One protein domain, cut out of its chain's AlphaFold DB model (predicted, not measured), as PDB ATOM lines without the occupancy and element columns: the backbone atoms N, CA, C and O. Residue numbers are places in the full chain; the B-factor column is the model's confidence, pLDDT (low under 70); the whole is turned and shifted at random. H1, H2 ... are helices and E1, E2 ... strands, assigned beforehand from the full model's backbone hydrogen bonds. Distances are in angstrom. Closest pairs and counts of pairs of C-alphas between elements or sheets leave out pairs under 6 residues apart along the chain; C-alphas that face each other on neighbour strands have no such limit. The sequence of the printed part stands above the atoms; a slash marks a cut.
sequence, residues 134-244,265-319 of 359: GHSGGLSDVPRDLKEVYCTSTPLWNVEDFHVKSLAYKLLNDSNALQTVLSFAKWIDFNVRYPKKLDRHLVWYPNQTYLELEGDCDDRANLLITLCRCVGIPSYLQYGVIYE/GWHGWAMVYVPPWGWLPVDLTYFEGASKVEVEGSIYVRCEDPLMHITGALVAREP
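Overview. This is residues 134 to 244 and 265 to 319 of the 359 residues of the protein "TGc domain-containing protein" of Thermoprotei archaeon (UniProt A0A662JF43). A strongly twisted sheet of three strands has helix H5 packed along one face, and H2, H3 and H4 gather round H5, crossing it rather than running side by side with it. The small hairpin of E4 and E5 packs on the last turns of H3, away from the larger sheet, while the short H6 lies beside the edge strand E3. The printed part has 166 residues, with seven named helices and five named strands in the order H1 H2 H3 H4 H5 E1 E2 E3 E4 E5 H6 H7; both sheets, E1 - E2 - E3 and E4 - E5, are antiparallel, and the class is mixed. The whole is compact, with a radius of gyration of the C-alphas of 14.8 A and spans of 41 by 34 by 27 A.

Along the chain. Find C-alpha 235 at (307.218, 279.435, 308.072); from there E1 runs 27.7 A to residue 244. E2, residues 265 to 274, covers 27.9 A, and E3 is residues 278 to 282. H5, residues 217 to 230, is 20.2 A long; H3, residues 177 to 191, is 21.3 A long and begins at C-alpha 177 (317.017, 278.433, 314.952). Look for H1 at residues 144 to 150, H2 at 162 to 170 and H4 at 206 to 212. E4 is residues 291 to 295, E5 298 to 302, H6 308 to 311, and H7 ends at C-alpha 317 (305.242, 258.952, 311.183).

Arrangement. Start at E2, the inner strand: between it and its antiparallel neighbour E1, N 238 and O 269 are within hydrogen-bond range at 2.9 A, and between it and E3, with which it forms a hairpin, N 272 and O 280 are within hydrogen-bond range at 2.9 A. H3 and H5 on one face of this sheet make two layers, helices over a sheet. H5 has a height over the sheet of 8.3 A and runs along the strands, at 14 degrees to E2 on the local plane; its closest C-alphas to E2 are Ala 221 and Ala 270, 5.2 A. H5 is the hub: it touches H3 at a steep tilt of 44 degrees, opposite ways (Phe 184 and Leu 224, 6.5 A). It touches H4 at a steep tilt of 63 degrees, with the C-alphas of Pro 206 and Leu 223 closest at 4.5 A. With residues 226 to 230 alone it touches H2, only just about perpendicular at 73 degrees, the closest C-alphas being Ala 168 and Leu 227, 5.0 A. H1 only grazes the sheet with residues 146 to 150, and H7 with 314 to 316; H6 is only just at the sheet's level, at a height of 3.9 A. In the hairpin of E4 and E5, N 293 and O 300 are 2.9 A apart; the C-alphas of Asp 189 in H3 and Arg 302 in E5 are 4.9 A apart. In H1 to H5 every O i to N i+4 pair is within hydrogen-bond range; H6 and H7 are too short for one.

Size, cuts and confidence. The C-alphas farthest apart, Asp 145 and Gly 297, are 44.9 A apart. Residues 245 to 264 are cut out, and C-alphas 244 and 265 stand 6.6 A apart across the cut. The links H1 to H2 and H3 to H4 are long, and low confidence, under 70, falls on residues 198 to 201 within the second.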
ATOM      1  N   GLY A 134     322.017 270.500 318.882       95.94
ATOM      2  CA  GLY A 134     323.462 270.730 318.792       95.94
ATOM      3  C   GLY A 134     323.983 270.979 317.375       95.94
ATOM      4  O   GLY A 134     325.034 271.592 317.223       95.94
ATOM      5  N   HIS A 135     323.258 270.536 316.344       95.31
ATOM      6  CA  HIS A 135     323.624 270.714 314.933       95.31
ATOM      7  C   HIS A 135     322.826 271.820 314.230       95.31
ATOM      8  O   HIS A 135     322.979 272.006 313.023       95.31
ATOM      9  N   SER A 136     321.958 272.536 314.950       97.56
ATOM     10  CA  SER A 136     321.167 273.610 314.355       97.56
ATOM     11  C   SER A 136     322.051 274.789 313.978       97.56
ATOM     12  O   SER A 136     322.844 275.261 314.791       97.56
ATOM     13  N   GLY A 137     321.833 275.318 312.775       97.62
ATOM     14  CA  GLY A 137     322.331 276.638 312.406       97.62
ATOM     15  C   GLY A 137     321.586 277.757 313.139       97.62
ATOM     16  O   GLY A 137     320.568 277.528 313.811       97.62
ATOM     17  N   GLY A 138     322.085 278.978 312.985       97.81
ATOM     18  CA  GLY A 138     321.463 280.194 313.496       97.81
ATOM     19  C   GLY A 138     320.553 280.868 312.471       97.81
ATOM     20  O   GLY A 138     320.403 280.437 311.327       97.81
ATOM     21  N   LEU A 139     319.961 281.995 312.864       96.81
ATOM     22  CA  LEU A 139     319.117 282.801 311.976       96.81
ATOM     23  C   LEU A 139     319.897 283.372 310.783       96.81
ATOM     24  O   LEU A 139     319.297 283.650 309.745       96.81
ATOM     25  N   SER A 140     321.211 283.571 310.903       97.12
ATOM     26  CA  SER A 140     322.077 284.004 309.796       97.12
ATOM     27  C   SER A 140     322.190 282.967 308.678       97.12
ATOM     28  O   SER A 140     322.421 283.355 307.537       97.12
ATOM     29  N   ASP A 141     321.985 281.685 308.991       97.94
ATOM     30  CA  ASP A 141     322.107 280.573 308.039       97.94
ATOM     31  C   ASP A 141     320.816 280.342 307.243       97.94
ATOM     32  O   ASP A 141     320.775 279.544 306.307       97.94
ATOM     33  N   VAL A 142     319.741 281.047 307.602       98.00
ATOM     34  CA  VAL A 142     318.485 281.031 306.858       98.00
ATOM     35  C   VAL A 142     318.651 281.837 305.559       98.00
ATOM     36  O   VAL A 142     318.972 283.032 305.631       98.00
ATOM     37  N   PRO A 143     318.363 281.244 304.383       98.12
ATOM     38  CA  PRO A 143     318.475 281.916 303.093       98.12
ATOM     39  C   PRO A 143     317.662 283.211 303.017       98.12
ATOM     40  O   PRO A 143     316.509 283.286 303.451       98.12
ATOM     41  N   ARG A 144     318.280 284.250 302.450       97.50
ATOM     42  CA  ARG A 144     317.698 285.596 302.375       97.50
ATOM     43  C   ARG A 144     316.416 285.636 301.540       97.50
ATOM     44  O   ARG A 144     315.462 286.292 301.940       97.50
ATOM     45  N   ASP A 145     316.396 284.923 300.422       97.56
ATOM     46  CA  ASP A 145     315.235 284.777 299.542       97.56
ATOM     47  C   ASP A 145     314.034 284.166 300.278       97.56
ATOM     48  O   ASP A 145     312.914 284.660 300.162       97.56
ATOM     49  N   LEU A 146     314.262 283.155 301.124       97.75
ATOM     50  CA  LEU A 146     313.195 282.589 301.947       97.75
ATOM     51  C   LEU A 146     312.674 283.587 302.985       97.75
ATOM     52  O   LEU A 146     311.467 283.638 303.215       97.75
ATOM     53  N   LYS A 147     313.538 284.412 303.589       97.19
ATOM     54  CA  LYS A 147     313.078 285.471 304.508       97.19
ATOM     55  C   LYS A 147     312.216 286.505 303.794       97.19
ATOM     56  O   LYS A 147     311.172 286.888 304.314       97.19
ATOM     57  N   GLU A 148     312.635 286.937 302.609       95.75
ATOM     58  CA  GLU A 148     311.919 287.937 301.809       95.75
ATOM     59  C   GLU A 148     310.532 287.449 301.365       95.75
ATOM     60  O   GLU A 148     309.616 288.256 301.247       95.75
ATOM     61  N   VAL A 149     310.355 286.138 301.167       94.69
ATOM     62  CA  VAL A 149     309.064 285.550 300.778       94.69
ATOM     63  C   VAL A 149     308.190 285.202 301.985       94.69
ATOM     64  O   VAL A 149     306.988 285.458 301.972       94.69
ATOM     65  N   TYR A 150     308.764 284.593 303.023       97.50
ATOM     66  CA  TYR A 150     307.987 283.963 304.092       97.50
ATOM     67  C   TYR A 150     307.985 284.737 305.405       97.50
ATOM     68  O   TYR A 150     307.143 284.443 306.239       97.50
ATOM     69  N   CYS A 151     308.873 285.704 305.632       97.19
ATOM     70  CA  CYS A 151     308.912 286.451 306.898       97.19
ATOM     71  C   CYS A 151     308.239 287.828 306.810       97.19
ATOM     72  O   CYS A 151     308.232 288.572 307.787       97.19
ATOM     73  N   THR A 152     307.649 288.176 305.665       94.50
ATOM     74  CA  THR A 152     306.898 289.424 305.501       94.50
ATOM     75  C   THR A 152     305.510 289.342 306.129       94.50
ATOM     76  O   THR A 152     304.879 288.279 306.149       94.50
ATOM     77  N   SER A 153     305.009 290.495 306.578       96.12
ATOM     78  CA  SER A 153     303.636 290.623 307.067       96.12
ATOM     79  C   SER A 153     302.624 290.261 305.979       96.12
ATOM     80  O   SER A 153     302.770 290.649 304.819       96.12
ATOM     81  N   THR A 154     301.579 289.539 306.364       95.56
ATOM     82  CA  THR A 154     300.413 289.233 305.522       95.56
ATOM     83  C   THR A 154     299.142 289.558 306.312       95.56
ATOM     84  O   THR A 154     299.226 289.703 307.532       95.56
ATOM     85  N   PRO A 155     297.959 289.642 305.674       94.62
ATOM     86  CA  PRO A 155     296.710 289.824 306.417       94.62
ATOM     87  C   PRO A 155     296.476 288.747 307.491       94.62
ATOM     88  O   PRO A 155     295.995 289.063 308.574       94.62
ATOM     89  N   LEU A 156     296.893 287.503 307.221       96.06
ATOM     90  CA  LEU A 156     296.791 286.381 308.155       96.06
ATOM     91  C   LEU A 156     297.862 286.417 309.258       96.06
ATOM     92  O   LEU A 156     297.550 286.252 310.434       96.06
ATOM     93  N   TRP A 157     299.123 286.638 308.885       97.69
ATOM     94  CA  TRP A 157     300.265 286.688 309.802       97.69
ATOM     95  C   TRP A 157     300.820 288.108 309.883       97.69
ATOM     96  O   TRP A 157     301.722 288.478 309.124       97.69
ATOM     97  N   ASN A 158     300.275 288.900 310.809       97.00
ATOM     98  CA  ASN A 158     300.743 290.257 311.066       97.00
ATOM     99  C   ASN A 158     301.999 290.252 311.955       97.00
ATOM    100  O   ASN A 158     301.901 290.225 313.181       97.00
ATOM    101  N   VAL A 159     303.182 290.319 311.341       96.56
ATOM    102  CA  VAL A 159     304.475 290.319 312.062       96.56
ATOM    103  C   VAL A 159     304.794 291.648 312.757       96.56
ATOM    104  O   VAL A 159     305.763 291.740 313.511       96.56
ATOM    105  N   GLU A 160     303.990 292.685 312.511       97.38
ATOM    106  CA  GLU A 160     304.117 293.994 313.160       97.38
ATOM    107  C   GLU A 160     303.216 294.135 314.395       97.38
ATOM    108  O   GLU A 160     303.238 295.177 315.052       97.38
ATOM    109  N   ASP A 161     302.445 293.100 314.751       97.88
ATOM    110  CA  ASP A 161     301.709 293.086 316.014       97.88
ATOM    111  C   ASP A 161     302.684 293.168 317.196       97.88
ATOM    112  O   ASP A 161     303.531 292.293 317.395       97.88
ATOM    113  N   PHE A 162     302.566 294.235 317.991       97.69
ATOM    114  CA  PHE A 162     303.509 294.536 319.066       97.69
ATOM    115  C   PHE A 162     303.625 293.404 320.090       97.69
ATOM    116  O   PHE A 162     304.730 293.105 320.546       97.69
ATOM    117  N   HIS A 163     302.513 292.765 320.458       97.50
ATOM    118  CA  HIS A 163     302.507 291.759 321.512       97.50
ATOM    119  C   HIS A 163     303.118 290.442 321.037       97.50
ATOM    120  O   HIS A 163     304.005 289.899 321.703       97.50
ATOM    121  N   VAL A 164     302.710 289.972 319.855       98.25
ATOM    122  CA  VAL A 164     303.254 288.741 319.261       98.25
ATOM    123  C   VAL A 164     304.737 288.920 318.933       98.25
ATOM    124  O   VAL A 164     305.553 288.057 319.260       98.25
ATOM    125  N   LYS A 165     305.125 290.072 318.371       98.44
ATOM    126  CA  LYS A 165     306.527 290.409 318.093       98.44
ATOM    127  C   LYS A 165     307.354 290.456 319.378       98.44
ATOM    128  O   LYS A 165     308.413 289.835 319.439       98.44
ATOM    129  N   SER A 166     306.861 291.110 320.429       98.44
ATOM    130  CA  SER A 166     307.558 291.175 321.723       98.44
ATOM    131  C   SER A 166     307.769 289.792 322.342       98.44
ATOM    132  O   SER A 166     308.852 289.513 322.857       98.44
ATOM    133  N   LEU A 167     306.769 288.904 322.263       98.75
ATOM    134  CA  LEU A 167     306.915 287.517 322.706       98.75
ATOM    135  C   LEU A 167     307.990 286.781 321.893       98.75
ATOM    136  O   LEU A 167     308.835 286.104 322.479       98.75
ATOM    137  N   ALA A 168     307.984 286.940 320.567       98.62
ATOM    138  CA  ALA A 168     308.946 286.286 319.688       98.62
ATOM    139  C   ALA A 168     310.394 286.682 320.026       98.62
ATOM    140  O   ALA A 168     311.235 285.813 320.243       98.62
ATOM    141  N   TYR A 169     310.678 287.982 320.169       98.56
ATOM    142  CA  TYR A 169     312.018 288.457 320.539       98.56
ATOM    143  C   TYR A 169     312.416 288.084 321.971       98.56
ATOM    144  O   TYR A 169     313.591 287.842 322.230       98.56
ATOM    145  N   LYS A 170     311.459 287.984 322.906       98.50
ATOM    146  CA  LYS A 170     311.735 287.554 324.287       98.50
ATOM    147  C   LYS A 170     312.240 286.110 324.369       98.50
ATOM    148  O   LYS A 170     313.023 285.797 325.261       98.50
ATOM    149  N   LEU A 171     311.755 285.230 323.494       98.44
ATOM    150  CA  LEU A 171     312.085 283.799 323.496       98.44
ATOM    151  C   LEU A 171     313.146 283.421 322.445       98.44
ATOM    152  O   LEU A 171     313.450 282.239 322.279       98.44
ATOM    153  N   LEU A 172     313.691 284.411 321.731       98.31
ATOM    154  CA  LEU A 172     314.638 284.220 320.639       98.31
ATOM    155  C   LEU A 172     316.000 283.715 321.136       98.31
ATOM    156  O   LEU A 172     316.591 284.273 322.058       98.31
ATOM    157  N   ASN A 173     316.533 282.714 320.438       96.62
ATOM    158  CA  ASN A 173     317.945 282.363 320.420       96.62
ATOM    159  C   ASN A 173     318.476 282.517 318.983       96.62
ATOM    160  O   ASN A 173     318.291 281.646 318.133       96.62
ATOM    161  N   ASP A 174     319.123 283.644 318.704       93.44
ATOM    162  CA  ASP A 174     319.599 284.017 317.366       93.44
ATOM    163  C   ASP A 174     320.641 283.044 316.789       93.44
ATOM    164  O   ASP A 174     320.656 282.785 315.582       93.44
ATOM    165  N   SER A 175     321.467 282.460 317.656       97.00
ATOM    166  CA  SER A 175     322.496 281.482 317.308       97.00
ATOM    167  C   SER A 175     321.957 280.074 317.033       97.00
ATOM    168  O   SER A 175     322.695 279.237 316.521       97.00
ATOM    169  N   ASN A 176     320.686 279.796 317.352       98.19
ATOM    170  CA  ASN A 176     320.104 278.463 317.213       98.19
ATOM    171  C   ASN A 176     318.618 278.531 316.822       98.19
ATOM    172  O   ASN A 176     317.721 278.701 317.658       98.19
ATOM    173  N   ALA A 177     318.358 278.376 315.521       98.44
ATOM    174  CA  ALA A 177     317.017 278.433 314.952       98.44
ATOM    175  C   ALA A 177     316.103 277.339 315.524       98.44
ATOM    176  O   ALA A 177     314.967 277.631 315.898       98.44
ATOM    177  N   LEU A 178     316.599 276.103 315.662       98.50
ATOM    178  CA  LEU A 178     315.815 275.001 316.220       98.50
ATOM    179  C   LEU A 178     315.408 275.296 317.666       98.50
ATOM    180  O   LEU A 178     314.231 275.212 318.003       98.50
ATOM    181  N   GLN A 179     316.347 275.724 318.511       98.50
ATOM    182  CA  GLN A 179     316.068 276.064 319.905       98.50
ATOM    183  C   GLN A 179     315.032 277.187 320.028       98.50
ATOM    184  O   GLN A 179     314.196 277.143 320.929       98.50
ATOM    185  N   THR A 180     315.060 278.170 319.126       98.75
ATOM    186  CA  THR A 180     314.037 279.223 319.051       98.75
ATOM    187  C   THR A 180     312.652 278.642 318.766       98.75
ATOM    188  O   THR A 180     311.708 278.918 319.506       98.75
ATOM    189  N   VAL A 181     312.531 277.776 317.751       98.75
ATOM    190  CA  VAL A 181     311.263 277.110 317.401       98.75
ATOM    191  C   VAL A 181     310.737 276.276 318.572       98.75
ATOM    192  O   VAL A 181     309.561 276.376 318.919       98.75
ATOM    193  N   LEU A 182     311.610 275.511 319.237       98.56
ATOM    194  CA  LEU A 182     311.246 274.703 320.405       98.56
ATOM    195  C   LEU A 182     310.803 275.562 321.600       98.56
ATOM    196  O   LEU A 182     309.880 275.182 322.319       98.56
ATOM    197  N   SER A 183     311.409 276.737 321.805       98.69
ATOM    198  CA  SER A 183     310.982 277.689 322.839       98.69
ATOM    199  C   SER A 183     309.592 278.261 322.556       98.69
ATOM    200  O   SER A 183     308.791 278.392 323.482       98.69
ATOM    201  N   PHE A 184     309.277 278.567 321.293       98.81
ATOM    202  CA  PHE A 184     307.936 279.009 320.898       98.81
ATOM    203  C   PHE A 184     306.898 277.900 321.084       98.81
ATOM    204  O   PHE A 184     305.865 278.143 321.705       98.81
ATOM    205  N   ALA A 185     307.188 276.682 320.613       98.56
ATOM    206  CA  ALA A 185     306.308 275.525 320.777       98.56
ATOM    207  C   ALA A 185     306.015 275.252 322.260       98.56
ATOM    208  O   ALA A 185     304.856 275.202 322.673       98.56
ATOM    209  N   LYS A 186     307.064 275.234 323.093       98.19
ATOM    210  CA  LYS A 186     306.929 275.110 324.546       98.19
ATOM    211  C   LYS A 186     306.077 276.232 325.133       98.19
ATOM    212  O   LYS A 186     305.212 275.976 325.961       98.19
ATOM    213  N   TRP A 187     306.279 277.487 324.732       98.56
ATOM    214  CA  TRP A 187     305.432 278.568 325.236       98.56
ATOM    215  C   TRP A 187     303.953 278.328 324.895       98.56
ATOM    216  O   TRP A 187     303.101 278.470 325.772       98.56
ATOM    217  N   ILE A 188     303.643 277.891 323.673       98.50
ATOM    218  CA  ILE A 188     302.270 277.596 323.243       98.50
ATOM    219  C   ILE A 188     301.658 276.442 324.055       98.50
ATOM    220  O   ILE A 188     300.525 276.559 324.515       98.50
ATOM    221  N   ASP A 189     302.401 275.366 324.312       97.44
ATOM    222  CA  ASP A 189     301.950 274.230 325.132       97.44
ATOM    223  C   ASP A 189     301.538 274.620 326.557       97.44
ATOM    224  O   ASP A 189     300.577 274.087 327.121       97.44
ATOM    225  N   PHE A 190     302.271 275.556 327.160       96.94
ATOM    226  CA  PHE A 190     302.034 275.958 328.544       96.94
ATOM    227  C   PHE A 190     301.028 277.099 328.692       96.94
ATOM    228  O   PHE A 190     300.469 277.241 329.777       96.94
ATOM    229  N   ASN A 191     300.791 277.887 327.640       97.50
ATOM    230  CA  ASN A 191     299.979 279.102 327.736       97.50
ATOM    231  C   ASN A 191     298.684 279.038 326.921       97.50
ATOM    232  O   ASN A 191     297.715 279.660 327.333       97.50
ATOM    233  N   VAL A 192     298.621 278.283 325.820       97.19
ATOM    234  CA  VAL A 192     297.436 278.234 324.947       97.19
ATOM    235  C   VAL A 192     296.606 276.990 325.245       97.19
ATOM    236  O   VAL A 192     297.030 275.858 324.996       97.19
ATOM    237  N   ARG A 193     295.397 277.203 325.761       96.00
ATOM    238  CA  ARG A 193     294.408 276.160 326.039       96.00
ATOM    239  C   ARG A 193     293.861 275.563 324.748       96.00
ATOM    240  O   ARG A 193     293.680 276.256 323.753       96.00
ATOM    241  N   TYR A 194     293.525 274.284 324.791       93.81
ATOM    242  CA  TYR A 194     292.779 273.624 323.734       93.81
ATOM    243  C   TYR A 194     291.270 273.744 324.007       93.81
ATOM    244  O   TYR A 194     290.828 273.414 325.117       93.81
ATOM    245  N   PRO A 195     290.454 274.179 323.032       89.50
ATOM    246  CA  PRO A 195     289.031 274.402 323.244       89.50
ATOM    247  C   PRO A 195     288.300 273.096 323.581       89.50
ATOM    248  O   PRO A 195     288.474 272.061 322.934       89.50
ATOM    249  N   LYS A 196     287.415 273.141 324.587       82.38
ATOM    250  CA  LYS A 196     286.581 271.982 324.980       82.38
ATOM    251  C   LYS A 196     285.510 271.640 323.940       82.38
ATOM    252  O   LYS A 196     285.038 270.505 323.895       82.38
ATOM    253  N   LYS A 197     285.085 272.626 323.146       73.44
ATOM    254  CA  LYS A 197     284.028 272.502 322.137       73.44
ATOM    255  C   LYS A 197     284.550 272.988 320.790       73.44
ATOM    256  O   LYS A 197     284.702 274.184 320.580       73.44
ATOM    257  N   LEU A 198     284.809 272.042 319.890       66.50
ATOM    258  CA  LEU A 198     285.325 272.308 318.541       66.50
ATOM    259  C   LEU A 198     284.223 272.693 317.538       66.50
ATOM    260  O   LEU A 198     284.513 273.118 316.428       66.50
ATOM    261  N   ASP A 199     282.946 272.543 317.896       58.09
ATOM    262  CA  ASP A 199     281.811 272.641 316.970       58.09
ATOM    263  C   ASP A 199     281.396 274.079 316.614       58.09
ATOM    264  O   ASP A 199     280.508 274.262 315.782       58.09
ATOM    265  N   ARG A 200     282.016 275.098 317.228       53.41
ATOM    266  CA  ARG A 200     281.672 276.522 317.033       53.41
ATOM    267  C   ARG A 200     282.870 277.455 316.878       53.41
ATOM    268  O   ARG A 200     282.680 278.669 316.834       53.41
ATOM    269  N   HIS A 201     284.084 276.917 316.835       60.97
ATOM    270  CA  HIS A 201     285.283 277.737 316.766       60.97
ATOM    271  C   HIS A 201     285.561 278.126 315.309       60.97
ATOM    272  O   HIS A 201     285.824 277.273 314.465       60.97
ATOM    273  N   LEU A 202     285.446 279.418 314.994       72.94
ATOM    274  CA  LEU A 202     286.085 279.968 313.801       72.94
ATOM    275  C   LEU A 202     287.530 280.265 314.174       72.94
ATOM    276  O   LEU A 202     287.749 280.951 315.168       72.94
ATOM    277  N   VAL A 203     288.469 279.797 313.356       82.25
ATOM    278  CA  VAL A 203     289.901 280.027 313.566       82.25
ATOM    279  C   VAL A 203     290.180 281.522 313.794       82.25
ATOM    280  O   VAL A 203     289.662 282.398 313.085       82.25
ATOM    281  N   TRP A 204     290.966 281.796 314.823       90.38
ATOM    282  CA  TRP A 204     291.392 283.105 315.281       90.38
ATOM    283  C   TRP A 204     292.674 283.543 314.586       90.38
ATOM    284  O   TRP A 204     293.563 282.740 314.304       90.38
ATOM    285  N   TYR A 205     292.797 284.850 314.345       96.06
ATOM    286  CA  TYR A 205     294.079 285.398 313.912       96.06
ATOM    287  C   TYR A 205     295.134 285.194 315.015       96.06
ATOM    288  O   TYR A 205     294.787 285.205 316.197       96.06
ATOM    289  N   PRO A 206     296.429 285.093 314.669       97.50
ATOM    290  CA  PRO A 206     297.508 284.855 315.631       97.50
ATOM    291  C   PRO A 206     297.499 285.777 316.857       97.50
ATOM    292  O   PRO A 206     297.732 285.333 317.979       97.50
ATOM    293  N   ASN A 207     297.209 287.065 316.662       96.75
ATOM    294  CA  ASN A 207     297.125 288.031 317.756       96.75
ATOM    295  C   ASN A 207     295.922 287.767 318.675       96.75
ATOM    296  O   ASN A 207     296.028 287.950 319.882       96.75
ATOM    297  N   GLN A 208     294.801 287.289 318.131       95.62
ATOM    298  CA  GLN A 208     293.642 286.871 318.918       95.62
ATOM    299  C   GLN A 208     293.962 285.600 319.716       95.62
ATOM    300  O   GLN A 208     293.730 285.584 320.918       95.62
ATOM    301  N   THR A 209     294.594 284.589 319.107       96.62
ATOM    302  CA  THR A 209     295.069 283.385 319.821       96.62
ATOM    303  C   THR A 209     296.019 283.738 320.966       96.62
ATOM    304  O   THR A 209     295.915 283.178 322.056       96.62
ATOM    305  N   TYR A 210     296.929 284.692 320.748       97.44
ATOM    306  CA  TYR A 210     297.823 285.193 321.793       97.44
ATOM    307  C   TYR A 210     297.070 285.889 322.940       97.44
ATOM    308  O   TYR A 210     297.417 285.682 324.099       97.44
ATOM    309  N   LEU A 211     296.060 286.710 322.634       96.69
ATOM    310  CA  LEU A 211     295.287 287.445 323.642       96.69
ATOM    311  C   LEU A 211     294.373 286.526 324.457       96.69
ATOM    312  O   LEU A 211     294.331 286.622 325.681       96.69
ATOM    313  N   GLU A 212     293.657 285.636 323.780       95.50
ATOM    314  CA  GLU A 212     292.666 284.753 324.395       95.50
ATOM    315  C   GLU A 212     293.304 283.531 325.063       95.50
ATOM    316  O   GLU A 212     292.707 282.917 325.955       95.50
ATOM    317  N   LEU A 213     294.536 283.183 324.665       96.44
ATOM    318  CA  LEU A 213     295.268 282.024 325.172       96.44
ATOM    319  C   LEU A 213     294.470 280.722 325.016       96.44
ATOM    320  O   LEU A 213     294.488 279.850 325.885       96.44
ATOM    321  N   GLU A 214     293.750 280.594 323.906       94.88
ATOM    322  CA  GLU A 214     292.976 279.412 323.534       94.88
ATOM    323  C   GLU A 214     293.017 279.225 322.010       94.88
ATOM    324  O   GLU A 214     293.151 280.197 321.269       94.88
ATOM    325  N   GLY A 215     292.974 277.978 321.544       93.94
ATOM    326  CA  GLY A 215     292.967 277.673 320.118       93.94
ATOM    327  C   GLY A 215     293.168 276.190 319.800       93.94
ATOM    328  O   GLY A 215     293.758 275.444 320.588       93.94
ATOM    329  N   ASP A 216     292.653 275.758 318.651       92.44
ATOM    330  CA  ASP A 216     292.813 274.405 318.121       92.44
ATOM    331  C   ASP A 216     294.097 274.249 317.274       92.44
ATOM    332  O   ASP A 216     295.067 274.996 317.448       92.44
ATOM    333  N   CYS A 217     294.153 273.230 316.406       93.88
ATOM    334  CA  CYS A 217     295.319 272.964 315.565       93.88
ATOM    335  C   CYS A 217     295.711 274.144 314.672       93.88
ATOM    336  O   CYS A 217     296.901 274.457 314.580       93.88
ATOM    337  N   ASP A 218     294.737 274.819 314.063       93.69
ATOM    338  CA  ASP A 218     295.003 275.912 313.135       93.69
ATOM    339  C   ASP A 218     295.472 277.158 313.894       93.69
ATOM    340  O   ASP A 218     296.437 277.811 313.492       93.69
ATOM    341  N   ASP A 219     294.837 277.475 315.022       96.00
ATOM    342  CA  ASP A 219     295.190 278.629 315.855       96.00
ATOM    343  C   ASP A 219     296.620 278.514 316.397       96.00
ATOM    344  O   ASP A 219     297.436 279.435 316.277       96.00
ATOM    345  N   ARG A 220     296.949 277.344 316.959       97.69
ATOM    346  CA  ARG A 220     298.271 277.054 317.531       97.69
ATOM    347  C   ARG A 220     299.350 277.099 316.449       97.69
ATOM    348  O   ARG A 220     300.395 277.717 316.662       97.69
ATOM    349  N   ALA A 221     299.094 276.512 315.277       98.12
ATOM    350  CA  ALA A 221     300.024 276.553 314.149       98.12
ATOM    351  C   ALA A 221     300.233 277.985 313.627       98.12
ATOM    352  O   ALA A 221     301.373 278.405 313.431       98.12
ATOM    353  N   ASN A 222     299.165 278.769 313.449       98.44
ATOM    354  CA  ASN A 222     299.259 280.147 312.960       98.44
ATOM    355  C   ASN A 222     299.976 281.086 313.943       98.44
ATOM    356  O   ASN A 222     300.739 281.960 313.511       98.44
ATOM    357  N   LEU A 223     299.792 280.895 315.252       98.69
ATOM    358  CA  LEU A 223     300.561 281.620 316.263       98.69
ATOM    359  C   LEU A 223     302.055 281.282 316.175       98.69
ATOM    360  O   LEU A 223     302.874 282.198 316.095       98.69
ATOM    361  N   LEU A 224     302.417 279.994 316.104       98.81
ATOM    362  CA  LEU A 224     303.810 279.573 315.918       98.81
ATOM    363  C   LEU A 224     304.422 280.166 314.645       98.81
ATOM    364  O   LEU A 224     305.529 280.702 314.687       98.81
ATOM    365  N   ILE A 225     303.695 280.112 313.525       98.88
ATOM    366  CA  ILE A 225     304.133 280.686 312.249       98.88
ATOM    367  C   ILE A 225     304.449 282.170 312.432       98.88
ATOM    368  O   ILE A 225     305.538 282.602 312.061       98.88
ATOM    369  N   THR A 226     303.561 282.937 313.065       98.75
ATOM    370  CA  THR A 226     303.765 284.380 313.277       98.75
ATOM    371  C   THR A 226     304.975 284.661 314.158       98.75
ATOM    372  O   THR A 226     305.783 285.516 313.807       98.75
ATOM    373  N   LEU A 227     305.159 283.907 315.250       98.88
ATOM    374  CA  LEU A 227     306.338 284.025 316.117       98.88
ATOM    375  C   LEU A 227     307.635 283.764 315.337       98.88
ATOM    376  O   LEU A 227     308.562 284.569 315.411       98.88
ATOM    377  N   CYS A 228     307.682 282.696 314.533       98.81
ATOM    378  CA  CYS A 228     308.812 282.395 313.649       98.81
ATOM    379  C   CYS A 228     309.082 283.535 312.656       98.81
ATOM    380  O   CYS A 228     310.217 284.003 312.539       98.81
ATOM    381  N   ARG A 229     308.039 284.038 311.983       98.56
ATOM    382  CA  ARG A 229     308.172 285.114 310.993       98.56
ATOM    383  C   ARG A 229     308.682 286.417 311.616       98.56
ATOM    384  O   ARG A 229     309.547 287.049 311.018       98.56
ATOM    385  N   CYS A 230     308.241 286.770 312.830       98.56
ATOM    386  CA  CYS A 230     308.688 287.965 313.566       98.56
ATOM    387  C   CYS A 230     310.210 288.039 313.771       98.56
ATOM    388  O   CYS A 230     310.769 289.138 313.835       98.56
ATOM    389  N   VAL A 231     310.876 286.884 313.886       98.44
ATOM    390  CA  VAL A 231     312.330 286.780 314.101       98.44
ATOM    391  C   VAL A 231     313.090 286.346 312.844       98.44
ATOM    392  O   VAL A 231     314.293 286.120 312.897       98.44
ATOM    393  N   GLY A 232     312.426 286.256 311.690       98.19
ATOM    394  CA  GLY A 232     313.081 285.922 310.424       98.19
ATOM    395  C   GLY A 232     313.325 284.427 310.202       98.19
ATOM    396  O   GLY A 232     314.262 284.074 309.485       98.19
ATOM    397  N   ILE A 233     312.499 283.559 310.798       98.75
ATOM    398  CA  ILE A 233     312.437 282.125 310.490       98.75
ATOM    399  C   ILE A 233     311.261 281.889 309.516       98.75
ATOM    400  O   ILE A 233     310.105 282.088 309.901       98.75
ATOM    401  N   PRO A 234     311.520 281.487 308.255       98.75
ATOM    402  CA  PRO A 234     310.499 281.183 307.261       98.75
ATOM    403  C   PRO A 234     309.545 280.102 307.748       98.75
ATOM    404  O   PRO A 234     309.970 279.032 308.188       98.75
ATOM    405  N   SER A 235     308.251 280.374 307.650       98.69
ATOM    406  CA  SER A 235     307.218 279.435 308.072       98.69
ATOM    407  C   SER A 235     305.915 279.640 307.307       98.69
ATOM    408  O   SER A 235     305.601 280.745 306.844       98.69
ATOM    409  N   TYR A 236     305.154 278.566 307.140       98.50
ATOM    410  CA  TYR A 236     303.846 278.577 306.489       98.50
ATOM    411  C   TYR A 236     302.962 277.453 307.043       98.50
ATOM    412  O   TYR A 236     303.456 276.552 307.720       98.50
ATOM    413  N   LEU A 237     301.655 277.504 306.780       98.38
ATOM    414  CA  LEU A 237     300.713 276.484 307.248       98.38
ATOM    415  C   LEU A 237     300.609 275.368 306.208       98.38
ATOM    416  O   LEU A 237     300.356 275.639 305.035       98.38
ATOM    417  N   GLN A 238     300.760 274.119 306.626       97.69
ATOM    418  CA  GLN A 238     300.392 272.956 305.827       97.69
ATOM    419  C   GLN A 238     299.222 272.256 306.501       97.69
ATOM    420  O   GLN A 238     299.136 272.201 307.724       97.69
ATOM    421  N   TYR A 239     298.298 271.747 305.697       96.06
ATOM    422  CA  TYR A 239     297.134 271.048 306.210       96.06
ATOM    423  C   TYR A 239     296.845 269.805 305.382       96.06
ATOM    424  O   TYR A 239     297.243 269.667 304.216       96.06
ATOM    425  N   GLY A 240     296.143 268.878 306.013       95.56
ATOM    426  CA  GLY A 240     295.914 267.557 305.477       95.56
ATOM    427  C   GLY A 240     294.771 266.833 306.158       95.56
ATOM    428  O   GLY A 240     293.999 267.405 306.929       95.56
ATOM    429  N   VAL A 241     294.673 265.555 305.827       94.88
ATOM    430  CA  VAL A 241     293.619 264.665 306.282       94.88
ATOM    431  C   VAL A 241     294.232 263.451 306.968       94.88
ATOM    432  O   VAL A 241     295.065 262.745 306.395       94.88
ATOM    433  N   ILE A 242     293.762 263.198 308.186       92.44
ATOM    434  CA  ILE A 242     294.017 261.986 308.958       92.44
ATOM    435  C   ILE A 242     292.895 260.992 308.653       92.44
ATOM    436  O   ILE A 242     291.716 261.352 308.713       92.44
ATOM    437  N   TYR A 243     293.243 259.744 308.335       93.19
ATOM    438  CA  TYR A 243     292.262 258.668 308.200       93.19
ATOM    439  C   TYR A 243     291.812 258.183 309.584       93.19
ATOM    440  O   TYR A 243     292.612 257.678 310.365       93.19
ATOM    441  N   GLU A 244     290.521 258.318 309.881       92.81
ATOM    442  CA  GLU A 244     289.926 257.990 311.184       92.81
ATOM    443  C   GLU A 244     288.784 256.974 310.998       92.81
ATOM    444  O   GLU A 244     287.612 257.349 311.052       92.81
ATOM    445  N   GLY A 265     289.554 263.231 309.506       92.25
ATOM    446  CA  GLY A 265     289.708 264.480 310.244       92.25
ATOM    447  C   GLY A 265     290.683 265.425 309.548       92.25
ATOM    448  O   GLY A 265     291.771 265.010 309.153       92.25
ATOM    449  N   TRP A 266     290.289 266.690 309.405       93.19
ATOM    450  CA  TRP A 266     291.188 267.756 308.966       93.19
ATOM    451  C   TRP A 266     292.160 268.120 310.079       93.19
ATOM    452  O   TRP A 266     291.772 268.157 311.248       93.19
ATOM    453  N   HIS A 267     293.403 268.384 309.700       94.19
ATOM    454  CA  HIS A 267     294.458 268.764 310.627       94.19
ATOM    455  C   HIS A 267     295.438 269.735 309.966       94.19
ATOM    456  O   HIS A 267     295.739 269.594 308.778       94.19
ATOM    457  N   GLY A 268     295.917 270.708 310.737       95.19
ATOM    458  CA  GLY A 268     296.852 271.747 310.314       95.19
ATOM    459  C   GLY A 268     298.097 271.773 311.199       95.19
ATOM    460  O   GLY A 268     298.016 271.583 312.413       95.19
ATOM    461  N   TRP A 269     299.258 272.004 310.589       97.50
ATOM    462  CA  TRP A 269     300.552 272.120 311.262       97.50
ATOM    463  C   TRP A 269     301.431 273.174 310.585       97.50
ATOM    464  O   TRP A 269     301.206 273.576 309.439       97.50
ATOM    465  N   ALA A 270     302.454 273.648 311.293       98.44
ATOM    466  CA  ALA A 270     303.402 274.595 310.722       98.44
ATOM    467  C   ALA A 270     304.498 273.848 309.954       98.44
ATOM    468  O   ALA A 270     305.036 272.856 310.432       98.44
ATOM    469  N   MET A 271     304.881 274.357 308.790       98.31
ATOM    470  CA  MET A 271     306.154 274.027 308.153       98.31
ATOM    471  C   MET A 271     307.127 275.158 308.457       98.31
ATOM    472  O   MET A 271     306.808 276.319 308.200       98.31
ATOM    473  N   VAL A 272     308.294 274.839 309.012       98.69
ATOM    474  CA  VAL A 272     309.274 275.820 309.497       98.69
ATOM    475  C   VAL A 272     310.650 275.505 308.922       98.69
ATOM    476  O   VAL A 272     311.099 274.364 308.978       98.69
ATOM    477  N   TYR A 273     311.326 276.502 308.357       98.56
ATOM    478  CA  TYR A 273     312.661 276.321 307.795       98.56
ATOM    479  C   TYR A 273     313.737 276.419 308.883       98.56
ATOM    480  O   TYR A 273     313.948 277.486 309.458       98.56
ATOM    481  N   VAL A 274     314.451 275.321 309.136       98.31
ATOM    482  CA  VAL A 274     315.493 275.210 310.165       98.31
ATOM    483  C   VAL A 274     316.796 274.700 309.531       98.31
ATOM    484  O   VAL A 274     316.848 273.554 309.079       98.31
ATOM    485  N   PRO A 275     317.871 275.506 309.484       97.12
ATOM    486  CA  PRO A 275     319.170 275.047 308.997       97.12
ATOM    487  C   PRO A 275     319.798 273.976 309.912       97.12
ATOM    488  O   PRO A 275     319.712 274.114 311.134       97.12
ATOM    489  N   PRO A 276     320.485 272.952 309.364       96.19
ATOM    490  CA  PRO A 276     320.692 272.676 307.937       96.19
ATOM    491  C   PRO A 276     319.596 271.799 307.294       96.19
ATOM    492  O   PRO A 276     319.697 271.486 306.110       96.19
ATOM    493  N   TRP A 277     318.567 271.384 308.040       96.38
ATOM    494  CA  TRP A 277     317.561 270.412 307.575       96.38
ATOM    495  C   TRP A 277     316.552 270.970 306.560       96.38
ATOM    496  O   TRP A 277     315.937 270.207 305.819       96.38
ATOM    497  N   GLY A 278     316.374 272.289 306.500       96.75
ATOM    498  CA  GLY A 278     315.386 272.921 305.632       96.75
ATOM    499  C   GLY A 278     313.987 272.889 306.246       96.75
ATOM    500  O   GLY A 278     313.827 273.195 307.422       96.75
ATOM    501  N   TRP A 279     312.957 272.583 305.455       96.50
ATOM    502  CA  TRP A 279     311.563 272.608 305.915       96.50
ATOM    503  C   TRP A 279     311.232 271.416 306.816       96.50
ATOM    504  O   TRP A 279     311.176 270.278 306.352       96.50
ATOM    505  N   LEU A 280     310.944 271.697 308.083       97.00
ATOM    506  CA  LEU A 280     310.531 270.722 309.083       97.00
ATOM    507  C   LEU A 280     309.055 270.925 309.457       97.00
ATOM    508  O   LEU A 280     308.630 272.074 309.624       97.00
ATOM    509  N   PRO A 281     308.266 269.848 309.606       96.25
ATOM    510  CA  PRO A 281     306.935 269.949 310.188       96.25
ATOM    511  C   PRO A 281     307.049 270.213 311.693       96.25
ATOM    512  O   PRO A 281     307.862 269.595 312.370       96.25
ATOM    513  N   VAL A 282     306.233 271.122 312.217       97.75
ATOM    514  CA  VAL A 282     306.085 271.383 313.651       97.75
ATOM    515  C   VAL A 282     304.604 271.272 313.993       97.75
ATOM    516  O   VAL A 282     303.795 272.133 313.632       97.75
ATOM    517  N   ASP A 283     304.247 270.184 314.664       96.88
ATOM    518  CA  ASP A 283     302.883 269.859 315.055       96.88
ATOM    519  C   ASP A 283     302.673 270.126 316.546       96.88
ATOM    520  O   ASP A 283     303.388 269.617 317.408       96.88
ATOM    521  N   LEU A 284     301.674 270.949 316.854       96.25
ATOM    522  CA  LEU A 284     301.354 271.388 318.213       96.25
ATOM    523  C   LEU A 284     300.105 270.706 318.781       96.25
ATOM    524  O   LEU A 284     299.651 271.102 319.857       96.25
ATOM    525  N   THR A 285     299.514 269.741 318.065       92.12
ATOM    526  CA  THR A 285     298.219 269.143 318.439       92.12
ATOM    527  C   THR A 285     298.170 267.624 318.306       92.12
ATOM    528  O   THR A 285     297.716 266.963 319.241       92.12
ATOM    529  N   TYR A 286     298.611 267.062 317.180       87.44
ATOM    530  CA  TYR A 286     298.541 265.626 316.902       87.44
ATOM    531  C   TYR A 286     299.931 265.087 316.560       87.44
ATOM    532  O   TYR A 286     300.323 265.007 315.407       87.44
ATOM    533  N   PHE A 287     300.687 264.700 317.582       89.19
ATOM    534  CA  PHE A 287     302.036 264.159 317.434       89.19
ATOM    535  C   PHE A 287     302.326 263.136 318.537       89.19
ATOM    536  O   PHE A 287     301.643 263.086 319.564       89.19
ATOM    537  N   GLU A 288     303.323 262.287 318.322       88.81
ATOM    538  CA  GLU A 288     303.775 261.326 319.324       88.81
ATOM    539  C   GLU A 288     304.339 262.042 320.556       88.81
ATOM    540  O   GLU A 288     305.120 262.977 320.442       88.81
ATOM    541  N   GLY A 289     303.940 261.605 321.751       87.81
ATOM    542  CA  GLY A 289     304.331 262.256 323.005       87.81
ATOM    543  C   GLY A 289     303.446 263.443 323.405       87.81
ATOM    544  O   GLY A 289     303.623 263.986 324.496       87.81
ATOM    545  N   ALA A 290     302.459 263.822 322.585       92.75
ATOM    546  CA  ALA A 290     301.441 264.791 322.972       92.75
ATOM    547  C   ALA A 290     300.533 264.225 324.077       92.75
ATOM    548  O   ALA A 290     299.967 263.138 323.946       92.75
ATOM    549  N   SER A 291     300.337 264.992 325.148       93.25
ATOM    550  CA  SER A 291     299.429 264.652 326.247       93.25
ATOM    551  C   SER A 291     298.413 265.762 326.482       93.25
ATOM    552  O   SER A 291     298.763 266.941 326.543       93.25
ATOM    553  N   LYS A 292     297.140 265.387 326.654       93.38
ATOM    554  CA  LYS A 292     296.099 266.319 327.104       93.38
ATOM    555  C   LYS A 292     296.130 266.403 328.624       93.38
ATOM    556  O   LYS A 292     295.840 265.420 329.297       93.38
ATOM    557  N   VAL A 293     296.475 267.572 329.149       94.50
ATOM    558  CA  VAL A 293     296.588 267.832 330.589       94.50
ATOM    559  C   VAL A 293     295.517 268.831 330.999       94.50
ATOM    560  O   VAL A 293     295.385 269.884 330.378       94.50
ATOM    561  N   GLU A 294     294.764 268.517 332.049       95.38
ATOM    562  CA  GLU A 294     293.801 269.445 332.638       95.38
ATOM    563  C   GLU A 294     294.443 270.215 333.800       95.38
ATOM    564  O   GLU A 294     294.987 269.619 334.728       95.38
ATOM    565  N   VAL A 295     294.391 271.545 333.744       93.88
ATOM    566  CA  VAL A 295     294.891 272.454 334.783       93.88
ATOM    567  C   VAL A 295     293.807 273.482 335.060       93.88
ATOM    568  O   VAL A 295     293.395 274.189 334.146       93.88
ATOM    569  N   GLU A 296     293.321 273.543 336.301       92.44
ATOM    570  CA  GLU A 296     292.285 274.501 336.730       92.44
ATOM    571  C   GLU A 296     291.045 274.505 335.812       92.44
ATOM    572  O   GLU A 296     290.491 275.541 335.454       92.44
ATOM    573  N   GLY A 297     290.617 273.316 335.374       91.38
ATOM    574  CA  GLY A 297     289.464 273.159 334.487       91.38
ATOM    575  C   GLY A 297     289.735 273.500 333.018       91.38
ATOM    576  O   GLY A 297     288.805 273.465 332.215       91.38
ATOM    577  N   SER A 298     290.974 273.809 332.642       93.50
ATOM    578  CA  SER A 298     291.397 274.102 331.271       93.50
ATOM    579  C   SER A 298     292.207 272.952 330.684       93.50
ATOM    580  O   SER A 298     293.044 272.380 331.374       93.50
ATOM    581  N   ILE A 299     291.985 272.616 329.411       94.75
ATOM    582  CA  ILE A 299     292.730 271.552 328.724       94.75
ATOM    583  C   ILE A 299     293.919 272.178 328.002       94.75
ATOM    584  O   ILE A 299     293.755 273.167 327.300       94.75
ATOM    585  N   TYR A 300     295.093 271.575 328.126       96.06
ATOM    586  CA  TYR A 300     296.295 271.924 327.374       96.06
ATOM    587  C   TYR A 300     296.779 270.698 326.610       96.06
ATOM    588  O   TYR A 300     296.711 269.584 327.132       96.06
ATOM    589  N   VAL A 301     297.288 270.897 325.396       95.62
ATOM    590  CA  VAL A 301     298.116 269.893 324.722       95.62
ATOM    591  C   VAL A 301     299.559 270.221 325.071       95.62
ATOM    592  O   VAL A 301     300.006 271.333 324.800       95.62
ATOM    593  N   ARG A 302     300.243 269.291 325.737       93.81
ATOM    594  CA  ARG A 302     301.615 269.468 326.218       93.81
ATOM    595  C   ARG A 302     302.524 268.362 325.725       93.81
ATOM    596  O   ARG A 302     302.085 267.219 325.588       93.81
ATOM    597  N   CYS A 303     303.797 268.699 325.584       93.56
ATOM    598  CA  CYS A 303     304.885 267.750 325.447       93.56
ATOM    599  C   CYS A 303     305.976 267.970 326.505       93.56
ATOM    600  O   CYS A 303     306.329 269.106 326.828       93.56
ATOM    601  N   GLU A 304     306.524 266.877 327.042       91.06
ATOM    602  CA  GLU A 304     307.689 266.928 327.936       91.06
ATOM    603  C   GLU A 304     308.988 267.196 327.169       91.06
ATOM    604  O   GLU A 304     309.821 267.976 327.635       91.06
ATOM    605  N   ASP A 305     309.136 266.589 325.987       94.69
ATOM    606  CA  ASP A 305     310.261 266.786 325.073       94.69
ATOM    607  C   ASP A 305     309.819 267.622 323.858       94.69
ATOM    608  O   ASP A 305     309.232 267.078 322.922       94.69
ATOM    609  N   PRO A 306     310.124 268.933 323.813       94.19
ATOM    610  CA  PRO A 306     309.710 269.795 322.710       94.19
ATOM    611  C   PRO A 306     310.158 269.309 321.326       94.19
ATOM    612  O   PRO A 306     309.516 269.649 320.333       94.19
ATOM    613  N   LEU A 307     311.240 268.526 321.222       95.44
ATOM    614  CA  LEU A 307     311.706 268.015 319.930       95.44
ATOM    615  C   LEU A 307     310.667 267.094 319.263       95.44
ATOM    616  O   LEU A 307     310.597 267.040 318.033       95.44
ATOM    617  N   MET A 308     309.801 266.457 320.058       95.31
ATOM    618  CA  MET A 308     308.711 265.606 319.574       95.31
ATOM    619  C   MET A 308     307.654 266.357 318.761       95.31
ATOM    620  O   MET A 308     306.984 265.733 317.942       95.31
ATOM    621  N   HIS A 309     307.550 267.688 318.879       96.56
ATOM    622  CA  HIS A 309     306.722 268.475 317.956       96.56
ATOM    623  C   HIS A 309     307.165 268.323 316.495       96.56
ATOM    624  O   HIS A 309     306.379 268.579 315.589       96.56
ATOM    625  N   ILE A 310     308.420 267.923 316.260       95.62
ATOM    626  CA  ILE A 310     308.993 267.731 314.928       95.62
ATOM    627  C   ILE A 310     309.143 266.247 314.617       95.62
ATOM    628  O   ILE A 310     308.580 265.751 313.644       95.62
ATOM    629  N   THR A 311     309.898 265.524 315.443       93.31
ATOM    630  CA  THR A 311     310.221 264.109 315.192       93.31
ATOM    631  C   THR A 311     309.022 263.189 315.415       93.31
ATOM    632  O   THR A 311     308.913 262.154 314.760       93.31
ATOM    633  N   GLY A 312     308.106 263.587 316.300       91.69
ATOM    634  CA  GLY A 312     306.843 262.909 316.568       91.69
ATOM    635  C   GLY A 312     305.677 263.405 315.712       91.69
ATOM    636  O   GLY A 312     304.581 262.856 315.836       91.69
ATOM    637  N   ALA A 313     305.869 264.426 314.864       91.75
ATOM    638  CA  ALA A 313     304.804 264.992 314.037       91.75
ATOM    639  C   ALA A 313     304.134 263.902 313.190       91.75
ATOM    640  O   ALA A 313     304.812 263.089 312.558       91.75
ATOM    641  N   LEU A 314     302.801 263.896 313.128       86.00
ATOM    642  CA  LEU A 314     302.068 262.796 312.500       86.00
ATOM    643  C   LEU A 314     302.431 262.610 311.021       86.00
ATOM    644  O   LEU A 314     302.579 261.484 310.561       86.00
ATOM    645  N   VAL A 315     302.666 263.707 310.295       84.75
ATOM    646  CA  VAL A 315     303.106 263.678 308.886       84.75
ATOM    647  C   VAL A 315     304.466 262.990 308.686       84.75
ATOM    648  O   VAL A 315     304.750 262.500 307.595       84.75
ATOM    649  N   ALA A 316     305.303 262.930 309.724       82.19
ATOM    650  CA  ALA A 316     306.597 262.253 309.705       82.19
ATOM    651  C   ALA A 316     306.518 260.765 310.083       82.19
ATOM    652  O   ALA A 316     307.504 260.046 309.931       82.19
ATOM    653  N   ARG A 317     305.376 260.299 310.605       78.12
ATOM    654  CA  ARG A 317     305.242 258.952 311.183       78.12
ATOM    655  C   ARG A 317     304.137 258.112 310.559       78.12
ATOM    656  O   ARG A 317     304.289 256.901 310.460       78.12
ATOM    657  N   GLU A 318     303.065 258.749 310.114       82.50
ATOM    658  CA  GLU A 318     301.870 258.111 309.573       82.50
ATOM    659  C   GLU A 318     301.620 258.564 308.124       82.50
ATOM    660  O   GLU A 318     302.063 259.645 307.716       82.50
ATOM    661  N   PRO A 319     300.893 257.771 307.319       82.06
ATOM    662  CA  PRO A 319     300.511 258.123 305.952       82.06
ATOM    663  C   PRO A 319     299.418 259.208 305.940       82.06
ATOM    664  O   PRO A 319     298.258 258.958 305.611       82.06
TER     665      PRO A 319